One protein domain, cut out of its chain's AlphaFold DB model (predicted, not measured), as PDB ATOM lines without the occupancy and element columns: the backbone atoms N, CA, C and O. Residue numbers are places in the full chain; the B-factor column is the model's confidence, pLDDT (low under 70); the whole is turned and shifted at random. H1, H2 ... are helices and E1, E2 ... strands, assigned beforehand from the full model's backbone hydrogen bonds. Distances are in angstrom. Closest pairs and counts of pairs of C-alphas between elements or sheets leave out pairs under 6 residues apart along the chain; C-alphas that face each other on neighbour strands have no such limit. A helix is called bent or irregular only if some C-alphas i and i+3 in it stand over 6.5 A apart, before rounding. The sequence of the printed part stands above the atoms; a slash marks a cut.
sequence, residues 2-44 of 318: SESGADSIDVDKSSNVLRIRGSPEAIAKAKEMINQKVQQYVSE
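This is residues 2 to 44 of the 318 residues of a protein of Aplanochytrium stocchinoi (UniProt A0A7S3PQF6). A two-stranded hairpin, E1 and E2, and one long helix, H1, make a V, joined at its narrow end by the tight link between E2 and H1. The tip of the hairpin, residues 12 to 17, and the far half of the helix, residues 35 to 44, stand free as the two ends of the V, while residues 26 to 31 of H1 come near the hairpin, E2 more than E1. The printed part has 43 residues, with two named strands and one named helix in the order E1, E2, H1; the sheet has the order E1 - E2 and is antiparallel, and the class is mixed, helices and strands. The whole is only just compact, close to loose, with a radius of gyration of the C-alphas of 11.0 A, and the C-alphas span 31 by 23 by 15 A.

Strand E1 is residues 8 to 12, 12.7 A from first to last C-alpha, and begins with C-alpha 8 at (17.227, -37.706, 18.034). Strand E2 is residues 17 to 21, 13.0 A from first to last C-alpha. Helix H1 is residues 24 to 44, 30.4 A from C-alpha 24 at (12.286, -30.390, 8.843) to C-alpha 44 at (2.051, -58.861, 11.721).

E1 and E2 are a hairpin of antiparallel neighbour strands, with 168 degrees between their N-to-C directions. The C-alphas of Ile 9 and Ile 20 face each other at 4.7 A. N 10 and O 19 are within hydrogen-bond range at 2.9 A, and so are N 19 and O 10 at 2.8 A. E2 and H1 have 3 pairs of C-alphas within 8 A, and their closest C-alphas, those of Ile 20 and Ile 27, are 6.6 A apart. The centres of E2 and H1 are 12.5 A apart. E1 and H1 are apart, with no C-alpha of the one within 8 A of the other. In H1 every O i to N i+4 pair is within hydrogen-bond range, and the helix is not bent.

The two C-alphas farthest apart are those of Ser 23 and Glu 44, at 31.3 A, while the first and last printed C-alphas, Ser 2 and Glu 44, are 23.6 A apart. The printed part runs from residue 2 to residue 44 without a cut, out of a full chain of 318 residues. The link from E1 to E2, with 4 residues between them, is tight, and so is the link from E2 to H1, with 2 residues between them. The mean pLDDT of the printed part is 91.5, and no printed residue is under 70.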
ATOM      1  N   SER A   2      19.433 -44.001  11.733       81.56
ATOM      2  CA  SER A   2      20.376 -44.010  10.598       81.56
ATOM      3  C   SER A   2      19.713 -43.723   9.246       81.56
ATOM      4  O   SER A   2      20.223 -42.924   8.478       81.56
ATOM      5  N   GLU A   3      18.550 -44.319   8.989       86.62
ATOM      6  CA  GLU A   3      17.838 -44.193   7.705       86.62
ATOM      7  C   GLU A   3      17.132 -42.837   7.526       86.62
ATOM      8  O   GLU A   3      16.900 -42.396   6.408       86.62
ATOM      9  N   SER A   4      16.768 -42.168   8.627       84.88
ATOM     10  CA  SER A   4      15.907 -40.977   8.600       84.88
ATOM     11  C   SER A   4      16.667 -39.654   8.630       84.88
ATOM     12  O   SER A   4      16.056 -38.611   8.422       84.88
ATOM     13  N   GLY A   5      17.969 -39.674   8.941       85.81
ATOM     14  CA  GLY A   5      18.770 -38.457   9.120       85.81
ATOM     15  C   GLY A   5      18.328 -37.580  10.301       85.81
ATOM     16  O   GLY A   5      18.634 -36.394  10.325       85.81
ATOM     17  N   ALA A   6      17.573 -38.136  11.257       87.38
ATOM     18  CA  ALA A   6      17.099 -37.405  12.434       87.38
ATOM     19  C   ALA A   6      18.157 -37.409  13.553       87.38
ATOM     20  O   ALA A   6      18.731 -38.460  13.864       87.38
ATOM     21  N   ASP A   7      18.359 -36.260  14.200       87.69
ATOM     22  CA  ASP A   7      19.357 -36.062  15.260       87.69
ATOM     23  C   ASP A   7      19.015 -36.848  16.536       87.69
ATOM     24  O   ASP A   7      19.892 -37.467  17.149       87.69
ATOM     25  N   SER A   8      17.730 -36.892  16.915       88.38
ATOM     26  CA  SER A   8      17.227 -37.706  18.034       88.38
ATOM     27  C   SER A   8      15.818 -38.235  17.768       88.38
ATOM     28  O   SER A   8      14.970 -37.518  17.236       88.38
ATOM     29  N   ILE A   9      15.572 -39.486  18.165       91.69
ATOM     30  CA  ILE A   9      14.238 -40.094  18.224       91.69
ATOM     31  C   ILE A   9      14.097 -40.652  19.636       91.69
ATOM     32  O   ILE A   9      14.722 -41.659  19.967       91.69
ATOM     33  N   ASP A  10      13.308 -39.967  20.451       92.12
ATOM     34  CA  ASP A  10      13.064 -40.291  21.850       92.12
ATOM     35  C   ASP A  10      11.646 -40.881  21.979       92.12
ATOM     36  O   ASP A  10      10.679 -40.318  21.459       92.12
ATOM     37  N   VAL A  11      11.526 -42.046  22.627       93.62
ATOM     38  CA  VAL A  11      10.250 -42.759  22.823       93.62
ATOM     39  C   VAL A  11       9.901 -42.757  24.305       93.62
ATOM     40  O   VAL A  11      10.510 -43.486  25.093       93.62
ATOM     41  N   ASP A  12       8.893 -41.976  24.679       94.81
ATOM     42  CA  ASP A  12       8.375 -41.940  26.041       94.81
ATOM     43  C   ASP A  12       7.316 -43.044  26.221       94.81
ATOM     44  O   ASP A  12       6.162 -42.901  25.819       94.81
ATOM     45  N   LYS A  13       7.704 -44.174  26.831       92.69
ATOM     46  CA  LYS A  13       6.823 -45.348  27.038       92.69
ATOM     47  C   LYS A  13       5.666 -45.096  28.012       92.69
ATOM     48  O   LYS A  13       4.670 -45.803  27.963       92.69
ATOM     49  N   SER A  14       5.818 -44.142  28.928       91.75
ATOM     50  CA  SER A  14       4.801 -43.810  29.934       91.75
ATOM     51  C   SER A  14       3.707 -42.898  29.385       91.75
ATOM     52  O   SER A  14       2.560 -43.008  29.804       91.75
ATOM     53  N   SER A  15       4.048 -42.005  28.454       91.12
ATOM     54  CA  SER A  15       3.104 -41.072  27.829       91.12
ATOM     55  C   SER A  15       2.688 -41.487  26.417       91.12
ATOM     56  O   SER A  15       1.826 -40.837  25.833       91.12
ATOM     57  N   ASN A  16       3.277 -42.556  25.866       90.75
ATOM     58  CA  ASN A  16       3.110 -42.986  24.474       90.75
ATOM     59  C   ASN A  16       3.388 -41.855  23.465       90.75
ATOM     60  O   ASN A  16       2.750 -41.771  22.416       90.75
ATOM     61  N   VAL A  17       4.347 -40.973  23.777       92.94
ATOM     62  CA  VAL A  17       4.737 -39.850  22.914       92.94
ATOM     63  C   VAL A  17       6.083 -40.133  22.253       92.94
ATOM     64  O   VAL A  17       7.055 -40.523  22.900       92.94
ATOM     65  N   LEU A  18       6.142 -39.897  20.943       92.50
ATOM     66  CA  LEU A  18       7.352 -39.992  20.131       92.50
ATOM     67  C   LEU A  18       7.874 -38.580  19.839       92.50
ATOM     68  O   LEU A  18       7.203 -37.786  19.179       92.50
ATOM     69  N   ARG A  19       9.069 -38.255  20.339       93.12
ATOM     70  CA  ARG A  19       9.729 -36.957  20.140       93.12
ATOM     71  C   ARG A  19      10.839 -37.100  19.110       93.12
ATOM     72  O   ARG A  19      11.825 -37.796  19.333       93.12
ATOM     73  N   ILE A  20      10.685 -36.417  17.981       93.81
ATOM     74  CA  ILE A  20      11.654 -36.427  16.882       93.81
ATOM     75  C   ILE A  20      12.298 -35.044  16.809       93.81
ATOM     76  O   ILE A  20      11.596 -34.036  16.756       93.81
ATOM     77  N   ARG A  21      13.631 -34.993  16.813       92.94
ATOM     78  CA  ARG A  21      14.413 -33.761  16.648       92.94
ATOM     79  C   ARG A  21      15.302 -33.872  15.416       92.94
ATOM     80  O   ARG A  21      15.937 -34.908  15.214       92.94
ATOM     81  N   GLY A  22      15.339 -32.811  14.616       92.44
ATOM     82  CA  GLY A  22      16.217 -32.691  13.455       92.44
ATOM     83  C   GLY A  22      15.753 -31.634  12.457       92.44
ATOM     84  O   GLY A  22      14.855 -30.843  12.748       92.44
ATOM     85  N   SER A  23      16.360 -31.647  11.270       94.25
ATOM     86  CA  SER A  23      15.927 -30.848  10.114       94.25
ATOM     87  C   SER A  23      14.466 -31.155   9.730       94.25
ATOM     88  O   SER A  23      14.050 -32.314   9.828       94.25
ATOM     89  N   PRO A  24      13.678 -30.171   9.251       93.75
ATOM     90  CA  PRO A  24      12.286 -30.390   8.843       93.75
ATOM     91  C   PRO A  24      12.127 -31.488   7.777       93.75
ATOM     92  O   PRO A  24      11.183 -32.275   7.846       93.75
ATOM     93  N   GLU A  25      13.079 -31.613   6.846       93.31
ATOM     94  CA  GLU A  25      13.072 -32.679   5.833       93.31
ATOM     95  C   GLU A  25      13.305 -34.068   6.446       93.31
ATOM     96  O   GLU A  25      12.675 -35.051   6.051       93.31
ATOM     97  N   ALA A  26      14.191 -34.151   7.445       93.00
ATOM     98  CA  ALA A  26      14.474 -35.388   8.166       93.00
ATOM     99  C   ALA A  26      13.287 -35.814   9.042       93.00
ATOM    100  O   ALA A  26      12.990 -37.004   9.143       93.00
ATOM    101  N   ILE A  27      12.572 -34.855   9.642       93.75
ATOM    102  CA  ILE A  27      11.366 -35.124  10.438       93.75
ATOM    103  C   ILE A  27      10.254 -35.704   9.555       93.75
ATOM    104  O   ILE A  27       9.630 -36.691   9.947       93.75
ATOM    105  N   ALA A  28      10.027 -35.143   8.362       93.31
ATOM    106  CA  ALA A  28       9.024 -35.652   7.423       93.31
ATOM    107  C   ALA A  28       9.322 -37.103   7.004       93.31
ATOM    108  O   ALA A  28       8.479 -37.983   7.186       93.31
ATOM    109  N   LYS A  29      10.561 -37.380   6.575       94.56
ATOM    110  CA  LYS A  29      11.014 -38.739   6.223       94.56
ATOM    111  C   LYS A  29      10.933 -39.709   7.404       94.56
ATOM    112  O   LYS A  29      10.511 -40.853   7.247       94.56
ATOM    113  N   ALA A  30      11.323 -39.268   8.604       93.12
ATOM    114  CA  ALA A  30      11.222 -40.080   9.815       93.12
ATOM    115  C   ALA A  30       9.769 -40.472  10.105       93.12
ATOM    116  O   ALA A  30       9.504 -41.631  10.413       93.12
ATOM    117  N   LYS A  31       8.833 -39.525   9.980       93.12
ATOM    118  CA  LYS A  31       7.407 -39.757  10.215       93.12
ATOM    119  C   LYS A  31       6.834 -40.797   9.252       93.12
ATOM    120  O   LYS A  31       6.137 -41.704   9.699       93.12
ATOM    121  N   GLU A  32       7.149 -40.698   7.964       94.44
ATOM    122  CA  GLU A  32       6.684 -41.651   6.949       94.44
ATOM    123  C   GLU A  32       7.196 -43.070   7.214       94.44
ATOM    124  O   GLU A  32       6.403 -44.008   7.270       94.44
ATOM    125  N   MET A  33       8.497 -43.231   7.472       92.62
ATOM    126  CA  MET A  33       9.074 -44.548   7.762       92.62
ATOM    127  C   MET A  33       8.563 -45.151   9.070       92.62
ATOM    128  O   MET A  33       8.369 -46.363   9.155       92.62
ATOM    129  N   ILE A  34       8.349 -44.327  10.102       92.88
ATOM    130  CA  ILE A  34       7.746 -44.792  11.355       92.88
ATOM    131  C   ILE A  34       6.328 -45.285  11.079       92.88
ATOM    132  O   ILE A  34       6.002 -46.394  11.485       92.88
ATOM    133  N   ASN A  35       5.516 -44.520  10.350       93.69
ATOM    134  CA  ASN A  35       4.157 -44.933  10.010       93.69
ATOM    135  C   ASN A  35       4.134 -46.239   9.208       93.69
ATOM    136  O   ASN A  35       3.340 -47.117   9.529       93.69
ATOM    137  N   GLN A  36       5.028 -46.405   8.230       94.44
ATOM    138  CA  GLN A  36       5.155 -47.655   7.473       94.44
ATOM    139  C   GLN A  36       5.519 -48.839   8.380       94.44
ATOM    140  O   GLN A  36       4.858 -49.874   8.337       94.44
ATOM    141  N   LYS A  37       6.522 -48.682   9.255       91.94
ATOM    142  CA  LYS A  37       6.918 -49.743  10.197       91.94
ATOM    143  C   LYS A  37       5.825 -50.054  11.217       91.94
ATOM    144  O   LYS A  37       5.659 -51.209  11.586       91.94
ATOM    145  N   VAL A  38       5.072 -49.050  11.665       92.25
ATOM    146  CA  VAL A  38       3.927 -49.247  12.564       92.25
ATOM    147  C   VAL A  38       2.813 -50.010  11.853       92.25
ATOM    148  O   VAL A  38       2.283 -50.948  12.432       92.25
ATOM    149  N   GLN A  39       2.486 -49.667  10.604       91.31
ATOM    150  CA  GLN A  39       1.481 -50.396   9.823       91.31
ATOM    151  C   GLN A  39       1.870 -51.862   9.629       91.31
ATOM    152  O   GLN A  39       1.053 -52.737   9.899       91.31
ATOM    153  N   GLN A  40       3.123 -52.128   9.252       90.38
ATOM    154  CA  GLN A  40       3.642 -53.491   9.146       90.38
ATOM    155  C   GLN A  40       3.585 -54.226  10.493       90.38
ATOM    156  O   GLN A  40       3.192 -55.385  10.569       90.38
ATOM    157  N   TYR A  41       3.942 -53.548  11.585       91.62
ATOM    158  CA  TYR A  41       3.871 -54.151  12.910       91.62
ATOM    159  C   TYR A  41       2.433 -54.520  13.296       91.62
ATOM    160  O   TYR A  41       2.223 -55.582  13.868       91.62
ATOM    161  N   VAL A  42       1.449 -53.677  12.969       89.50
ATOM    162  CA  VAL A  42       0.028 -53.916  13.270       89.50
ATOM    163  C   VAL A  42      -0.550 -55.075  12.452       89.50
ATOM    164  O   VAL A  42      -1.357 -55.829  12.987       89.50
ATOM    165  N   SER A  43      -0.141 -55.254  11.192       89.06
ATOM    166  CA  SER A  43      -0.594 -56.400  10.389       89.06
ATOM    167  C   SER A  43       0.052 -57.717  10.833       89.06
ATOM    168  O   SER A  43      -0.593 -58.762  10.827       89.06
ATOM    169  N   GLU A  44       1.310 -57.674  11.277       91.25
ATOM    170  CA  GLU A  44       2.051 -58.861  11.721       91.25
ATOM    171  C   GLU A  44       1.810 -59.232  13.197       91.25
ATOM    172  O   GLU A  44       2.066 -60.368  13.609       91.25
TER     173      GLU A  44